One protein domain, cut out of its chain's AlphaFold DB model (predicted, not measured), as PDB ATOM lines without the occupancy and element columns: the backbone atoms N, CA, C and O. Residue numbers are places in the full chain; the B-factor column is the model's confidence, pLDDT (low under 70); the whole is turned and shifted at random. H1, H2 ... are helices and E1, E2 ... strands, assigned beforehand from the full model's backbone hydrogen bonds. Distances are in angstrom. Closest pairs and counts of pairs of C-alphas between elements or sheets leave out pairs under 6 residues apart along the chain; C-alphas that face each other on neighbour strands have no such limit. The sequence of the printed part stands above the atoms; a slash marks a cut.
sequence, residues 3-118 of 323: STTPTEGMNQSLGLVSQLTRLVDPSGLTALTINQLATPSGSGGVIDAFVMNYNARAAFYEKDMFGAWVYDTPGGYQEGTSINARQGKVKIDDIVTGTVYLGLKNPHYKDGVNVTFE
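AT A GLANCE: This is residues 3 to 118 of the 323 residues of an uncharacterized protein of Fluviicola sp. XM-24bin1 (UniProt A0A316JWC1). With little regular structure, this is a flat, mostly looped body round a three-stranded sheet, E3-E2-E4; E1 and E5 pair separately, and residues 25 to 30 stick out. The 116 printed residues, mixed in class with 37 in named elements, run E1-H1-E2-H2-E3-E4-E5; both sheets are antiparallel. The whole is only just compact, close to loose, with radius of gyration of the C-alphas 16.0 A and spans 55 by 34 by 18 A.

IN THESE COORDINATES: E2 is residues 47 to 52, E4 101 to 105, H1 16 to 20, H2 56 to 60. E3, residues 77 to 85, 17.3 A long, bends by 73 degrees at residue 80. E1, residues 3 to 5, begins at C-alpha (-28.345, 22.371, 6.674); E5, residues 114 to 117, ends at (-21.597, 22.999, 7.022).

HOW THE PARTS SIT: Inner strand E2 is antiparallel to E3, N 49 to O 82 2.8 A, and to E4, N 50 to O 103 2.8 A. H2 only grazes this sheet; H1 is not on it. E1 and E5 are antiparallel, N 3 to O 116 3.0 A. Both helices have every O i to N i+4 pair within hydrogen-bond range.

THE WHOLE: The farthest C-alphas, Ser 27 and Met 65, are 55.1 A apart. The printed part has no cut. Links H1-E2, H2-E3 and E3-E4 are long. pLDDT is under 70 at residues 8 to 12 and 24 to 32.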
ATOM      1  N   SER A   3     -26.955  21.921   6.542       92.25
ATOM      2  CA  SER A   3     -28.345  22.371   6.674       92.25
ATOM      3  C   SER A   3     -28.446  23.862   6.344       92.25
ATOM      4  O   SER A   3     -27.491  24.608   6.569       92.25
ATOM      5  N   THR A   4     -29.591  24.303   5.821       91.56
ATOM      6  CA  THR A   4     -29.850  25.708   5.487       91.56
ATOM      7  C   THR A   4     -30.868  26.359   6.418       91.56
ATOM      8  O   THR A   4     -31.819  25.721   6.886       91.56
ATOM      9  N   THR A   5     -30.703  27.660   6.667       86.75
ATOM     10  CA  THR A   5     -31.574  28.446   7.557       86.75
ATOM     11  C   THR A   5     -32.057  29.743   6.894       86.75
ATOM     12  O   THR A   5     -31.398  30.283   6.000       86.75
ATOM     13  N   PRO A   6     -33.235  30.261   7.289       79.62
ATOM     14  CA  PRO A   6     -33.774  31.504   6.737       79.62
ATOM     15  C   PRO A   6     -33.117  32.759   7.333       79.62
ATOM     16  O   PRO A   6     -33.158  33.815   6.714       79.62
ATOM     17  N   THR A   7     -32.517  32.658   8.522       76.06
ATOM     18  CA  THR A   7     -31.941  33.783   9.265       76.06
ATOM     19  C   THR A   7     -30.427  33.669   9.391       76.06
ATOM     20  O   THR A   7     -29.888  32.619   9.749       76.06
ATOM     21  N   GLU A   8     -29.752  34.781   9.116       67.75
ATOM     22  CA  GLU A   8     -28.314  34.944   9.308       67.75
ATOM     23  C   GLU A   8     -27.981  34.935  10.813       67.75
ATOM     24  O   GLU A   8     -28.753  35.434  11.635       67.75
ATOM     25  N   GLY A   9     -26.853  34.332  11.199       59.81
ATOM     26  CA  GLY A   9     -26.366  34.355  12.586       59.81
ATOM     27  C   GLY A   9     -26.956  33.310  13.543       59.81
ATOM     28  O   GLY A   9     -26.598  33.306  14.723       59.81
ATOM     29  N   MET A  10     -27.800  32.379  13.081       61.28
ATOM     30  CA  MET A  10     -28.064  31.163  13.860       61.28
ATOM     31  C   MET A  10     -26.839  30.245  13.786       61.28
ATOM     32  O   MET A  10     -26.705  29.462  12.849       61.28
ATOM     33  N   ASN A  11     -25.955  30.326  14.784       60.22
ATOM     34  CA  ASN A  11     -24.883  29.350  14.999       60.22
ATOM     35  C   ASN A  11     -25.491  27.996  15.397       60.22
ATOM     36  O   ASN A  11     -25.519  27.613  16.566       60.22
ATOM     37  N   GLN A  12     -26.028  27.280  14.416       69.19
ATOM     38  CA  GLN A  12     -26.424  25.895  14.570       69.19
ATOM     39  C   GLN A  12     -25.154  25.050  14.458       69.19
ATOM     40  O   GLN A  12     -24.513  25.053  13.417       69.19
ATOM     41  N   SER A  13     -24.758  24.342  15.515       79.81
ATOM     42  CA  SER A  13     -23.794  23.249  15.349       79.81
ATOM     43  C   SER A  13     -24.545  22.024  14.837       79.81
ATOM     44  O   SER A  13     -25.632  21.707  15.328       79.81
ATOM     45  N   LEU A  14     -23.975  21.344  13.846       85.38
ATOM     46  CA  LEU A  14     -24.485  20.061  13.364       85.38
ATOM     47  C   LEU A  14     -23.980  18.911  14.251       85.38
ATOM     48  O   LEU A  14     -24.539  17.815  14.230       85.38
ATOM     49  N   GLY A  15     -22.955  19.165  15.072       88.25
ATOM     50  CA  GLY A  15     -22.418  18.224  16.049       88.25
ATOM     51  C   GLY A  15     -21.821  16.977  15.404       88.25
ATOM     52  O   GLY A  15     -21.813  15.920  16.026       88.25
ATOM     53  N   LEU A  16     -21.357  17.062  14.159       89.62
ATOM     54  CA  LEU A  16     -20.921  15.919  13.366       89.62
ATOM     55  C   LEU A  16     -19.810  15.139  14.070       89.62
ATOM     56  O   LEU A  16     -19.921  13.925  14.201       89.62
ATOM     57  N   VAL A  17     -18.790  15.829  14.590       85.25
ATOM     58  CA  VAL A  17     -17.687  15.189  15.328       85.25
ATOM     59  C   VAL A  17     -18.217  14.417  16.537       85.25
ATOM     60  O   VAL A  17     -17.942  13.232  16.672       85.25
ATOM     61  N   SER A  18     -19.046  15.038  17.383       85.00
ATOM     62  CA  SER A  18     -19.565  14.385  18.596       85.00
ATOM     63  C   SER A  18     -20.548  13.247  18.299       85.00
ATOM     64  O   SER A  18     -20.715  12.327  19.104       85.00
ATOM     65  N   GLN A  19     -21.233  13.295  17.156       89.25
ATOM     66  CA  GLN A  19     -22.032  12.182  16.656       89.25
ATOM     67  C   GLN A  19     -21.136  11.037  16.175       89.25
ATOM     68  O   GLN A  19     -21.380   9.898  16.554       89.25
ATOM     69  N   LEU A  20     -20.071  11.331  15.425       84.81
ATOM     70  CA  LEU A  20     -19.125  10.328  14.935       84.81
ATOM     71  C   LEU A  20     -18.344   9.658  16.069       84.81
ATOM     72  O   LEU A  20     -18.260   8.440  16.078       84.81
ATOM     73  N   THR A  21     -17.871  10.391  17.082       79.56
ATOM     74  CA  THR A  21     -17.157   9.800  18.234       79.56
ATOM     75  C   THR A  21     -17.997   8.770  19.001       79.56
ATOM     76  O   THR A  21     -17.447   7.891  19.648       79.56
ATOM     77  N   ARG A  22     -19.334   8.847  18.930       78.00
ATOM     78  CA  ARG A  22     -20.231   7.840  19.531       78.00
ATOM     79  C   ARG A  22     -20.420   6.593  18.669       78.00
ATOM     80  O   ARG A  22     -20.918   5.593  19.175       78.00
ATOM     81  N   LEU A  23     -20.101   6.683  17.381       74.38
ATOM     82  CA  LEU A  23     -20.276   5.618  16.393       74.38
ATOM     83  C   LEU A  23     -18.958   4.922  16.037       74.38
ATOM     84  O   LEU A  23     -18.983   3.774  15.604       74.38
ATOM     85  N   VAL A  24     -17.829   5.614  16.197       68.62
ATOM     86  CA  VAL A  24     -16.489   5.057  16.003       68.62
ATOM     87  C   VAL A  24     -16.143   4.198  17.218       68.62
ATOM     88  O   VAL A  24     -15.955   4.711  18.319       68.62
ATOM     89  N   ASP A  25     -16.066   2.888  17.007       65.31
ATOM     90  CA  ASP A  25     -15.480   1.961  17.972       65.31
ATOM     91  C   ASP A  25     -13.945   2.004  17.841       65.31
ATOM     92  O   ASP A  25     -13.446   1.804  16.730       65.31
ATOM     93  N   PRO A  26     -13.183   2.233  18.930       57.38
ATOM     94  CA  PRO A  26     -11.721   2.174  18.904       57.38
ATOM     95  C   PRO A  26     -11.153   0.816  18.451       57.38
ATOM     96  O   PRO A  26      -9.972   0.746  18.132       57.38
ATOM     97  N   SER A  27     -11.959  -0.251  18.399       59.59
ATOM     98  CA  SER A  27     -11.553  -1.553  17.850       59.59
ATOM     99  C   SER A  27     -11.557  -1.635  16.312       59.59
ATOM    100  O   SER A  27     -11.105  -2.636  15.761       59.59
ATOM    101  N   GLY A  28     -12.113  -0.638  15.608       54.59
ATOM    102  CA  GLY A  28     -12.215  -0.624  14.139       54.59
ATOM    103  C   GLY A  28     -13.258  -1.582  13.539       54.59
ATOM    104  O   GLY A  28     -13.501  -1.556  12.335       54.59
ATOM    105  N   LEU A  29     -13.934  -2.402  14.354       52.09
ATOM    106  CA  LEU A  29     -14.871  -3.437  13.886       52.09
ATOM    107  C   LEU A  29     -16.243  -2.901  13.439       52.09
ATOM    108  O   LEU A  29     -17.023  -3.632  12.822       52.09
ATOM    109  N   THR A  30     -16.573  -1.643  13.746       56.56
ATOM    110  CA  THR A  30     -17.912  -1.092  13.489       56.56
ATOM    111  C   THR A  30     -17.942  -0.294  12.187       56.56
ATOM    112  O   THR A  30     -17.400   0.806  12.101       56.56
ATOM    113  N   ALA A  31     -18.637  -0.813  11.169       58.66
ATOM    114  CA  ALA A  31     -18.907  -0.071   9.941       58.66
ATOM    115  C   ALA A  31     -19.748   1.185  10.246       58.66
ATOM    116  O   ALA A  31     -20.917   1.099  10.638       58.66
ATOM    117  N   LEU A  32     -19.156   2.367  10.050       65.81
ATOM    118  CA  LEU A  32     -19.818   3.652  10.273       65.81
ATOM    119  C   LEU A  32     -21.048   3.798   9.376       65.81
ATOM    120  O   LEU A  32     -20.953   4.027   8.169       65.81
ATOM    121  N   THR A  33     -22.228   3.709   9.985       70.12
ATOM    122  CA  THR A  33     -23.497   3.868   9.278       70.12
ATOM    123  C   THR A  33     -23.962   5.319   9.371       70.12
ATOM    124  O   THR A  33     -24.552   5.736  10.369       70.12
ATOM    125  N   ILE A  34     -23.787   6.097   8.296       75.44
ATOM    126  CA  ILE A  34     -24.222   7.508   8.245       75.44
ATOM    127  C   ILE A  34     -25.728   7.698   8.479       75.44
ATOM    128  O   ILE A  34     -26.175   8.782   8.858       75.44
ATOM    129  N   ASN A  35     -26.541   6.648   8.314       78.00
ATOM    130  CA  ASN A  35     -27.974   6.706   8.610       78.00
ATOM    131  C   ASN A  35     -28.266   7.024  10.083       78.00
ATOM    132  O   ASN A  35     -29.298   7.631  10.353       78.00
ATOM    133  N   GLN A  36     -27.338   6.730  10.998       80.19
ATOM    134  CA  GLN A  36     -27.467   7.022  12.429       80.19
ATOM    135  C   GLN A  36     -27.159   8.485  12.788       80.19
ATOM    136  O   GLN A  36     -27.494   8.930  13.883       80.19
ATOM    137  N   LEU A  37     -26.570   9.251  11.864       85.94
ATOM    138  CA  LEU A  37     -26.321  10.677  12.059       85.94
ATOM    139  C   LEU A  37     -27.624  11.479  11.936       85.94
ATOM    140  O   LEU A  37     -28.345  11.381  10.935       85.94
ATOM    141  N   ALA A  38     -27.906  12.307  12.933       86.31
ATOM    142  CA  ALA A  38     -28.977  13.284  12.924       86.31
ATOM    143  C   ALA A  38     -28.522  14.551  12.186       86.31
ATOM    144  O   ALA A  38     -27.569  15.215  12.595       86.31
ATOM    145  N   THR A  39     -29.237  14.900  11.116       83.19
ATOM    146  CA  THR A  39     -29.075  16.176  10.409       83.19
ATOM    147  C   THR A  39     -30.276  17.062  10.738       83.19
ATOM    148  O   THR A  39     -31.410  16.615  10.536       83.19
ATOM    149  N   PRO A  40     -30.075  18.298  11.228       83.19
ATOM    150  CA  PRO A  40     -31.167  19.242  11.420       83.19
ATOM    151  C   PRO A  40     -31.973  19.464  10.139       83.19
ATOM    152  O   PRO A  40     -31.437  19.365   9.034       83.19
ATOM    153  N   SER A  41     -33.264  19.764  10.293       83.19
ATOM    154  CA  SER A  41     -34.108  20.049   9.135       83.19
ATOM    155  C   SER A  41     -33.752  21.403   8.515       83.19
ATOM    156  O   SER A  41     -33.746  22.421   9.208       83.19
ATOM    157  N   GLY A  42     -33.489  21.410   7.211       84.44
ATOM    158  CA  GLY A  42     -33.205  22.599   6.426       84.44
ATOM    159  C   GLY A  42     -34.476  23.404   6.199       84.44
ATOM    160  O   GLY A  42     -35.404  22.953   5.529       84.44
ATOM    161  N   SER A  43     -34.516  24.605   6.766       85.94
ATOM    162  CA  SER A  43     -35.660  25.526   6.688       85.94
ATOM    163  C   SER A  43     -35.380  26.748   5.810       85.94
ATOM    164  O   SER A  43     -36.306  27.485   5.476       85.94
ATOM    165  N   GLY A  44     -34.119  26.955   5.417       85.88
ATOM    166  CA  GLY A  44     -33.691  28.005   4.496       85.88
ATOM    167  C   GLY A  44     -33.854  27.629   3.024       85.88
ATOM    168  O   GLY A  44     -34.530  26.655   2.680       85.88
ATOM    169  N   GLY A  45     -33.227  28.414   2.146       89.88
ATOM    170  CA  GLY A  45     -33.173  28.139   0.709       89.88
ATOM    171  C   GLY A  45     -32.406  26.859   0.363       89.88
ATOM    172  O   GLY A  45     -31.814  26.206   1.219       89.88
ATOM    173  N   VAL A  46     -32.463  26.477  -0.904       93.00
ATOM    174  CA  VAL A  46     -31.794  25.288  -1.453       93.00
ATOM    175  C   VAL A  46     -30.378  25.629  -1.907       93.00
ATOM    176  O   VAL A  46     -30.117  26.767  -2.292       93.00
ATOM    177  N   ILE A  47     -29.482  24.647  -1.889       93.50
ATOM    178  CA  ILE A  47     -28.123  24.757  -2.427       93.50
ATOM    179  C   ILE A  47     -27.789  23.582  -3.342       93.50
ATOM    180  O   ILE A  47     -28.341  22.490  -3.185       93.50
ATOM    181  N   ASP A  48     -26.831  23.814  -4.235       93.44
ATOM    182  CA  ASP A  48     -26.080  22.762  -4.909       93.44
ATOM    183  C   ASP A  48     -24.705  22.657  -4.224       93.44
ATOM    184  O   ASP A  48     -23.974  23.646  -4.130       93.44
ATOM    185  N   ALA A  49     -24.360  21.479  -3.717       93.25
ATOM    186  CA  ALA A  49     -23.072  21.171  -3.111       93.25
ATOM    187  C   ALA A  49     -22.322  20.174  -3.997       93.25
ATOM    188  O   ALA A  49     -22.848  19.102  -4.290       93.25
ATOM    189  N   PHE A  50     -21.103  20.513  -4.403       92.56
ATOM    190  CA  PHE A  50     -20.264  19.699  -5.281       92.56
ATOM    191  C   PHE A  50     -18.989  19.276  -4.570       92.56
ATOM    192  O   PHE A  50     -18.343  20.096  -3.913       92.56
ATOM    193  N   VAL A  51     -18.598  18.022  -4.766       91.06
ATOM    194  CA  VAL A  51     -17.301  17.503  -4.328       91.06
ATOM    195  C   VAL A  51     -16.375  17.423  -5.533       91.06
ATOM    196  O   VAL A  51     -16.695  16.837  -6.563       91.06
ATOM    197  N   MET A  52     -15.230  18.086  -5.434       91.00
ATOM    198  CA  MET A  52     -14.394  18.435  -6.574       91.00
ATOM    199  C   MET A  52     -12.939  18.046  -6.350       91.00
ATOM    200  O   MET A  52     -12.401  18.170  -5.248       91.00
ATOM    201  N   ASN A  53     -12.282  17.645  -7.434       86.44
ATOM    202  CA  ASN A  53     -10.826  17.576  -7.490       86.44
ATOM    203  C   ASN A  53     -10.230  18.967  -7.788       86.44
ATOM    204  O   ASN A  53     -10.946  19.937  -8.050       86.44
ATOM    205  N   TYR A  54      -8.899  19.066  -7.771       84.62
ATOM    206  CA  TYR A  54      -8.179  20.320  -8.016       84.62
ATOM    207  C   TYR A  54      -8.543  20.992  -9.353       84.62
ATOM    208  O   TYR A  54      -8.659  22.222  -9.409       84.62
ATOM    209  N   ASN A  55      -8.746  20.197 -10.409       85.38
ATOM    210  CA  ASN A  55      -8.950  20.670 -11.781       85.38
ATOM    211  C   ASN A  55     -10.349  21.272 -11.998       85.38
ATOM    212  O   ASN A  55     -10.495  22.235 -12.747       85.38
ATOM    213  N   ALA A  56     -11.365  20.764 -11.297       87.06
ATOM    214  CA  ALA A  56     -12.759  21.214 -11.413       87.06
ATOM    215  C   ALA A  56     -13.021  22.616 -10.822       87.06
ATOM    216  O   ALA A  56     -14.033  23.254 -11.114       87.06
ATOM    217  N   ARG A  57     -12.098  23.148 -10.010       89.62
ATOM    218  CA  ARG A  57     -12.282  24.438  -9.322       89.62
ATOM    219  C   ARG A  57     -12.389  25.617 -10.283       89.62
ATOM    220  O   ARG A  57     -13.137  26.544 -10.007       89.62
ATOM    221  N   ALA A  58     -11.642  25.592 -11.387       88.44
ATOM    222  CA  ALA A  58     -11.691  26.667 -12.374       88.44
ATOM    223  C   ALA A  58     -13.078  26.736 -13.032       88.44
ATOM    224  O   ALA A  58     -13.692  27.800 -13.043       88.44
ATOM    225  N   ALA A  59     -13.601  25.582 -13.462       89.06
ATOM    226  CA  ALA A  59     -14.941  25.467 -14.029       89.06
ATOM    227  C   ALA A  59     -16.028  25.894 -13.028       89.06
ATOM    228  O   ALA A  59     -16.974  26.575 -13.408       89.06
ATOM    229  N   PHE A  60     -15.871  25.585 -11.733       92.25
ATOM    230  CA  PHE A  60     -16.832  25.978 -10.694       92.25
ATOM    231  C   PHE A  60     -17.069  27.490 -10.594       92.25
ATOM    232  O   PHE A  60     -18.177  27.900 -10.249       92.25
ATOM    233  N   TYR A  61     -16.072  28.322 -10.898       90.12
ATOM    234  CA  TYR A  61     -16.216  29.783 -10.878       90.12
ATOM    235  C   TYR A  61     -16.627  30.377 -12.227       90.12
ATOM    236  O   TYR A  61     -16.835  31.588 -12.319       90.12
ATOM    237  N   GLU A  62     -16.752  29.555 -13.267       90.75
ATOM    238  CA  GLU A  62     -17.011  30.032 -14.615       90.75
ATOM    239  C   GLU A  62     -18.454  30.535 -14.769       90.75
ATOM    240  O   GLU A  62     -19.431  29.906 -14.339       90.75
ATOM    241  N   LYS A  63     -18.572  31.713 -15.385       87.75
ATOM    242  CA  LYS A  63     -19.823  32.426 -15.625       87.75
ATOM    243  C   LYS A  63     -19.879  32.895 -17.070       87.75
ATOM    244  O   LYS A  63     -18.856  33.291 -17.624       87.75
ATOM    245  N   ASP A  64     -21.072  32.905 -17.653       88.62
ATOM    246  CA  ASP A  64     -21.276  33.527 -18.955       88.62
ATOM    247  C   ASP A  64     -21.249  35.059 -18.840       88.62
ATOM    248  O   ASP A  64     -21.178  35.644 -17.753       88.62
ATOM    249  N   MET A  65     -21.344  35.732 -19.985       90.75
ATOM    250  CA  MET A  65     -21.366  37.195 -20.056       90.75
ATOM    251  C   MET A  65     -22.557  37.851 -19.327       90.75
ATOM    252  O   MET A  65     -22.561  39.067 -19.152       90.75
ATOM    253  N   PHE A  66     -23.557  37.070 -18.905       86.38
ATOM    254  CA  PHE A  66     -24.727  37.516 -18.150       86.38
ATOM    255  C   PHE A  66     -24.649  37.141 -16.659       86.38
ATOM    256  O   PHE A  66     -25.578  37.432 -15.903       86.38
ATOM    257  N   GLY A  67     -23.550  36.524 -16.210       80.75
ATOM    258  CA  GLY A  67     -23.359  36.084 -14.828       80.75
ATOM    259  C   GLY A  67     -24.063  34.764 -14.482       80.75
ATOM    260  O   GLY A  67     -24.095  34.373 -13.305       80.75
ATOM    261  N   ALA A  68     -24.613  34.055 -15.472       83.31
ATOM    262  CA  ALA A  68     -25.178  32.724 -15.292       83.31
ATOM    263  C   ALA A  68     -24.067  31.671 -15.219       83.31
ATOM    264  O   ALA A  68     -22.985  31.836 -15.776       83.31
ATOM    265  N   TRP A  69     -24.313  30.596 -14.470       84.75
ATOM    266  CA  TRP A  69     -23.391  29.461 -14.407       84.75
ATOM    267  C   TRP A  69     -23.378  28.738 -15.757       84.75
ATOM    268  O   TRP A  69     -24.445  28.477 -16.303       84.75
ATOM    269  N   VAL A  70     -22.192  28.406 -16.272       89.44
ATOM    270  CA  VAL A  70     -22.034  27.743 -17.587       89.44
ATOM    271  C   VAL A  70     -21.912  26.224 -17.504       89.44
ATOM    272  O   VAL A  70     -21.767  25.557 -18.523       89.44
ATOM    273  N   TYR A  71     -21.967  25.673 -16.293       85.56
ATOM    274  CA  TYR A  71     -21.896  24.242 -16.034       85.56
ATOM    275  C   TYR A  71     -23.161  23.754 -15.320       85.56
ATOM    276  O   TYR A  71     -23.716  24.445 -14.459       85.56
ATOM    277  N   ASP A  72     -23.548  22.515 -15.614       78.81
ATOM    278  CA  ASP A  72     -24.509  21.762 -14.800       78.81
ATOM    279  C   ASP A  72     -23.798  21.095 -13.614       78.81
ATOM    280  O   ASP A  72     -24.252  21.172 -12.471       78.81
ATOM    281  N   THR A  73     -22.616  20.529 -13.873       80.56
ATOM    282  CA  THR A  73     -21.680  20.005 -12.873       80.56
ATOM    283  C   THR A  73     -20.267  20.488 -13.207       80.56
ATOM    284  O   THR A  73     -19.832  20.278 -14.340       80.56
ATOM    285  N   PRO A  74     -19.515  21.074 -12.262       83.12
ATOM    286  CA  PRO A  74     -18.181  21.636 -12.515       83.12
ATOM    287  C   PRO A  74     -17.094  20.567 -12.769       83.12
ATOM    288  O   PRO A  74     -15.925  20.901 -12.950       83.12
ATOM    289  N   GLY A  75     -17.469  19.282 -12.776       78.62
ATOM    290  CA  GLY A  75     -16.565  18.135 -12.762       78.62
ATOM    291  C   GLY A  75     -16.194  17.715 -11.337       78.62
ATOM    292  O   GLY A  75     -16.617  18.332 -10.361       78.62
ATOM    293  N   GLY A  76     -15.400  16.652 -11.213       81.81
ATOM    294  CA  GLY A  76     -15.004  16.097  -9.919       81.81
ATOM    295  C   GLY A  76     -15.731  14.801  -9.585       81.81
ATOM    296  O   GLY A  76     -15.942  13.969 -10.465       81.81
ATOM    297  N   TYR A  77     -16.065  14.627  -8.310       82.56
ATOM    298  CA  TYR A  77     -16.593  13.383  -7.766       82.56
ATOM    299  C   TYR A  77     -18.119  13.448  -7.689       82.56
ATOM    300  O   TYR A  77     -18.712  14.406  -7.183       82.56
ATOM    301  N   GLN A  78     -18.770  12.418  -8.228       81.88
ATOM    302  CA  GLN A  78     -20.222  12.307  -8.141       81.88
ATOM    303  C   GLN A  78     -20.652  11.941  -6.714       81.88
ATOM    304  O   GLN A  78     -21.655  12.463  -6.221       81.88
ATOM    305  N   GLU A  79     -19.867  11.101  -6.036       83.56
ATOM    306  CA  GLU A  79     -19.984  10.869  -4.600       83.56
ATOM    307  C   GLU A  79     -19.750  12.179  -3.836       83.56
ATOM    308  O   GLU A  79     -18.890  12.984  -4.188       83.56
ATOM    309  N   GLY A  80     -20.572  12.453  -2.820       80.62
ATOM    310  CA  GLY A  80     -20.501  13.726  -2.100       80.62
ATOM    311  C   GLY A  80     -21.380  14.849  -2.662       80.62
ATOM    312  O   GLY A  80     -21.724  15.767  -1.915       80.62
ATOM    313  N   THR A  81     -21.784  14.781  -3.935       88.31
ATOM    314  CA  THR A  81     -22.554  15.850  -4.592       88.31
ATOM    315  C   THR A  81     -24.042  15.798  -4.221       88.31
ATOM    316  O   THR A  81     -24.649  14.736  -4.091       88.31
ATOM    317  N   SER A  82     -24.665  16.960  -4.026       91.31
ATOM    318  CA  SER A  82     -26.091  17.106  -3.715       91.31
ATOM    319  C   SER A  82     -26.667  18.333  -4.411       91.31
ATOM    320  O   SER A  82     -26.148  19.430  -4.252       91.31
ATOM    321  N   ILE A  83     -27.752  18.163  -5.163       92.00
ATOM    322  CA  ILE A  83     -28.358  19.225  -5.980       92.00
ATOM    323  C   ILE A  83     -29.696  19.644  -5.376       92.00
ATOM    324  O   ILE A  83     -30.477  18.789  -4.953       92.00
ATOM    325  N   ASN A  84     -29.976  20.949  -5.367       92.62
ATOM    326  CA  ASN A  84     -31.247  21.530  -4.941       92.62
ATOM    327  C   ASN A  84     -31.714  21.049  -3.547       92.62
ATOM    328  O   ASN A  84     -32.878  20.702  -3.330       92.62
ATOM    329  N   ALA A  85     -30.786  20.999  -2.588       93.38
ATOM    330  CA  ALA A  85     -31.000  20.414  -1.267       93.38
ATOM    331  C   ALA A  85     -31.013  21.475  -0.157       93.38
ATOM    332  O   ALA A  85     -30.270  22.452  -0.202       93.38
ATOM    333  N   ARG A  86     -31.832  21.264   0.882       93.12
ATOM    334  CA  ARG A  86     -31.865  22.120   2.092       93.12
ATOM    335  C   ARG A  86     -31.048  21.556   3.253       93.12
ATOM    336  O   ARG A  86     -30.711  22.274   4.184       93.12
ATOM    337  N   GLN A  87     -30.744  20.265   3.215       92.38
ATOM    338  CA  GLN A  87     -29.928  19.572   4.207       92.38
ATOM    339  C   GLN A  87     -29.337  18.314   3.577       92.38
ATOM    340  O   GLN A  87     -29.885  17.800   2.599       92.38
ATOM    341  N   GLY A  88     -28.270  17.783   4.164       89.88
ATOM    342  CA  GLY A  88     -27.681  16.538   3.693       89.88
ATOM    343  C   GLY A  88     -26.642  15.945   4.635       89.88
ATOM    344  O   GLY A  88     -25.973  16.636   5.413       89.88
ATOM    345  N   LYS A  89     -26.502  14.624   4.541       89.56
ATOM    346  CA  LYS A  89     -25.408  13.844   5.117       89.56
ATOM    347  C   LYS A  89     -24.872  12.940   4.020       89.56
ATOM    348  O   LYS A  89     -25.626  12.167   3.443       89.56
ATOM    349  N   VAL A  90     -23.591  13.087   3.721       88.25
ATOM    350  CA  VAL A  90     -22.946  12.353   2.638       88.25
ATOM    351  C   VAL A  90     -21.660  11.763   3.191       88.25
ATOM    352  O   VAL A  90     -20.935  12.454   3.911       88.25
ATOM    353  N   LYS A  91     -21.452  10.473   2.923       86.62
ATOM    354  CA  LYS A  91     -20.180   9.779   3.127       86.62
ATOM    355  C   LYS A  91     -19.408   9.871   1.814       86.62
ATOM    356  O   LYS A  91     -20.042   9.866   0.766       86.62
ATOM    357  N   ILE A  92     -18.097  10.020   1.928       86.88
ATOM    358  CA  ILE A  92     -17.153   9.901   0.824       86.88
ATOM    359  C   ILE A  92     -16.230   8.760   1.246       86.88
ATOM    360  O   ILE A  92     -15.532   8.918   2.251       86.88
ATOM    361  N   ASP A  93     -16.318   7.601   0.598       84.00
ATOM    362  CA  ASP A  93     -15.493   6.426   0.921       84.00
ATOM    363  C   ASP A  93     -14.685   5.857  -0.248       84.00
ATOM    364  O   ASP A  93     -13.818   5.011  -0.029       84.00
ATOM    365  N   ASP A  94     -14.884   6.389  -1.450       82.00
ATOM    366  CA  ASP A  94     -14.086   6.112  -2.642       82.00
ATOM    367  C   ASP A  94     -12.809   6.975  -2.735       82.00
ATOM    368  O   ASP A  94     -11.829   6.580  -3.369       82.00
ATOM    369  N   ILE A  95     -12.783   8.138  -2.070       82.56
ATOM    370  CA  ILE A  95     -11.612   9.026  -2.002       82.56
ATOM    371  C   ILE A  95     -10.807   8.762  -0.725       82.56
ATOM    372  O   ILE A  95     -11.109   9.296   0.342       82.56
ATOM    373  N   VAL A  96      -9.742   7.971  -0.854       77.88
ATOM    374  CA  VAL A  96      -8.888   7.550   0.274       77.88
ATOM    375  C   VAL A  96      -7.602   8.370   0.440       77.88
ATOM    376  O   VAL A  96      -6.965   8.302   1.488       77.88
ATOM    377  N   THR A  97      -7.213   9.167  -0.560       76.62
ATOM    378  CA  THR A  97      -6.002  10.005  -0.521       76.62
ATOM    379  C   THR A  97      -6.202  11.348  -1.231       76.62
ATOM    380  O   THR A  97      -7.086  11.512  -2.074       76.62
ATOM    381  N   GLY A  98      -5.346  12.322  -0.902       79.62
ATOM    382  CA  GLY A  98      -5.279  13.621  -1.578       79.62
ATOM    383  C   GLY A  98      -6.197  14.706  -1.005       79.62
ATOM    384  O   GLY A  98      -6.790  14.570   0.062       79.62
ATOM    385  N   THR A  99      -6.277  15.830  -1.724       82.56
ATOM    386  CA  THR A  99      -7.052  17.012  -1.314       82.56
ATOM    387  C   THR A  99      -8.377  17.079  -2.063       82.56
ATOM    388  O   THR A  99      -8.405  17.153  -3.293       82.56
ATOM    389  N   VAL A 100      -9.473  17.146  -1.307       86.56
ATOM    390  CA  VAL A 100     -10.836  17.290  -1.828       86.56
ATOM    391  C   VAL A 100     -11.332  18.718  -1.623       86.56
ATOM    392  O   VAL A 100     -11.114  19.325  -0.574       86.56
ATOM    393  N   TYR A 101     -12.028  19.255  -2.621       89.62
ATOM    394  CA  TYR A 101     -12.598  20.598  -2.590       89.62
ATOM    395  C   TYR A 101     -14.123  20.537  -2.549       89.62
ATOM    396  O   TYR A 101     -14.740  19.739  -3.247       89.62
ATOM    397  N   LEU A 102     -14.735  21.420  -1.764       90.50
ATOM    398  CA  LEU A 102     -16.185  21.567  -1.693       90.50
ATOM    399  C   LEU A 102     -16.610  22.870  -2.377       90.50
ATOM    400  O   LEU A 102     -16.147  23.947  -2.004       90.50
ATOM    401  N   GLY A 103     -17.512  22.769  -3.348       91.69
ATOM    402  CA  GLY A 103     -18.145  23.909  -4.006       91.69
ATOM    403  C   GLY A 103     -19.586  24.067  -3.536       91.69
ATOM    404  O   GLY A 103     -20.363  23.123  -3.633       91.69
ATOM    405  N   LEU A 104     -19.957  25.250  -3.044       91.69
ATOM    406  CA  LEU A 104     -21.334  25.572  -2.662       91.69
ATOM    407  C   LEU A 104     -21.900  26.618  -3.620       91.69
ATOM    408  O   LEU A 104     -21.433  27.757  -3.664       91.69
ATOM    409  N   LYS A 105     -22.916  26.231  -4.385       91.44
ATOM    410  CA  LYS A 105     -23.627  27.095  -5.324       91.44
ATOM    411  C   LYS A 105     -25.014  27.400  -4.774       91.44
ATOM    412  O   LYS A 105     -25.779  26.506  -4.420       91.44
ATOM    413  N   ASN A 106     -25.353  28.685  -4.757       90.75
ATOM    414  CA  ASN A 106     -26.726  29.132  -4.582       90.75
ATOM    415  C   ASN A 106     -27.415  29.129  -5.962       90.75
ATOM    416  O   ASN A 106     -27.029  29.927  -6.826       90.75
ATOM    417  N   PRO A 107     -28.395  28.242  -6.216       87.06
ATOM    418  CA  PRO A 107     -29.125  28.224  -7.478       87.06
ATOM    419  C   PRO A 107     -30.118  29.391  -7.592       87.06
ATOM    420  O   PRO A 107     -30.604  29.670  -8.689       87.06
ATOM    421  N   HIS A 108     -30.425  30.093  -6.494       84.62
ATOM    422  CA  HIS A 108     -31.326  31.238  -6.506       84.62
ATOM    423  C   HIS A 108     -30.564  32.555  -6.712       84.62
ATOM    424  O   HIS A 108     -29.632  32.887  -5.986       84.62
ATOM    425  N   TYR A 109     -30.986  33.337  -7.705       75.75
ATOM    426  CA  TYR A 109     -30.279  34.547  -8.143       75.75
ATOM    427  C   TYR A 109     -30.615  35.812  -7.333       75.75
ATOM    428  O   TYR A 109     -29.906  36.809  -7.451       75.75
ATOM    429  N   LYS A 110     -31.700  35.800  -6.545       78.56
ATOM    430  CA  LYS A 110     -32.186  36.971  -5.781       78.56
ATOM    431  C   LYS A 110     -32.110  36.828  -4.270       78.56
ATOM    432  O   LYS A 110     -32.017  37.837  -3.580       78.56
ATOM    433  N   ASP A 111     -32.150  35.596  -3.779       83.69
ATOM    434  CA  ASP A 111     -32.281  35.331  -2.349       83.69
ATOM    435  C   ASP A 111     -30.985  34.709  -1.860       83.69
ATOM    436  O   ASP A 111     -30.496  33.738  -2.443       83.69
ATOM    437  N   GLY A 112     -30.427  35.276  -0.795       84.56
ATOM    438  CA  GLY A 112     -29.318  34.661  -0.082       84.56
ATOM    439  C   GLY A 112     -29.768  33.378   0.614       84.56
ATOM    440  O   GLY A 112     -30.925  33.238   1.015       84.56
ATOM    441  N   VAL A 113     -28.838  32.442   0.781       88.69
ATOM    442  CA  VAL A 113     -29.062  31.215   1.548       88.69
ATOM    443  C   VAL A 113     -28.008  31.142   2.637       88.69
ATOM    444  O   VAL A 113     -26.816  31.199   2.346       88.69
ATOM    445  N   ASN A 114     -28.448  30.997   3.885       90.00
ATOM    446  CA  ASN A 114     -27.544  30.731   4.995       90.00
ATOM    447  C   ASN A 114     -27.319  29.224   5.085       90.00
ATOM    448  O   ASN A 114     -28.283  28.454   5.107       90.00
ATOM    449  N   VAL A 115     -26.054  28.812   5.124       90.31
ATOM    450  CA  VAL A 115     -25.650  27.406   5.134       90.31
ATOM    451  C   VAL A 115     -24.752  27.160   6.335       90.31
ATOM    452  O   VAL A 115     -23.728  27.818   6.501       90.31
ATOM    453  N   THR A 116     -25.108  26.167   7.139       90.62
ATOM    454  CA  THR A 116     -24.203  25.569   8.116       90.62
ATOM    455  C   THR A 116     -23.625  24.300   7.510       90.62
ATOM    456  O   THR A 116     -24.375  23.449   7.023       90.62
ATOM    457  N   PHE A 117     -22.304  24.151   7.566       89.06
ATOM    458  CA  PHE A 117     -21.597  22.999   7.022       89.06
ATOM    459  C   PHE A 117     -20.542  22.490   8.011       89.06
ATOM    460  O   PHE A 117     -19.774  23.272   8.560       89.06
ATOM    461  N   GLU A 118     -20.487  21.172   8.206       90.94
ATOM    462  CA  GLU A 118     -19.435  20.486   8.964       90.94
ATOM    463  C   GLU A 118     -18.914  19.299   8.135       90.94
ATOM    464  O   GLU A 118     -19.702  18.466   7.673       90.94
TER     465      GLU A 118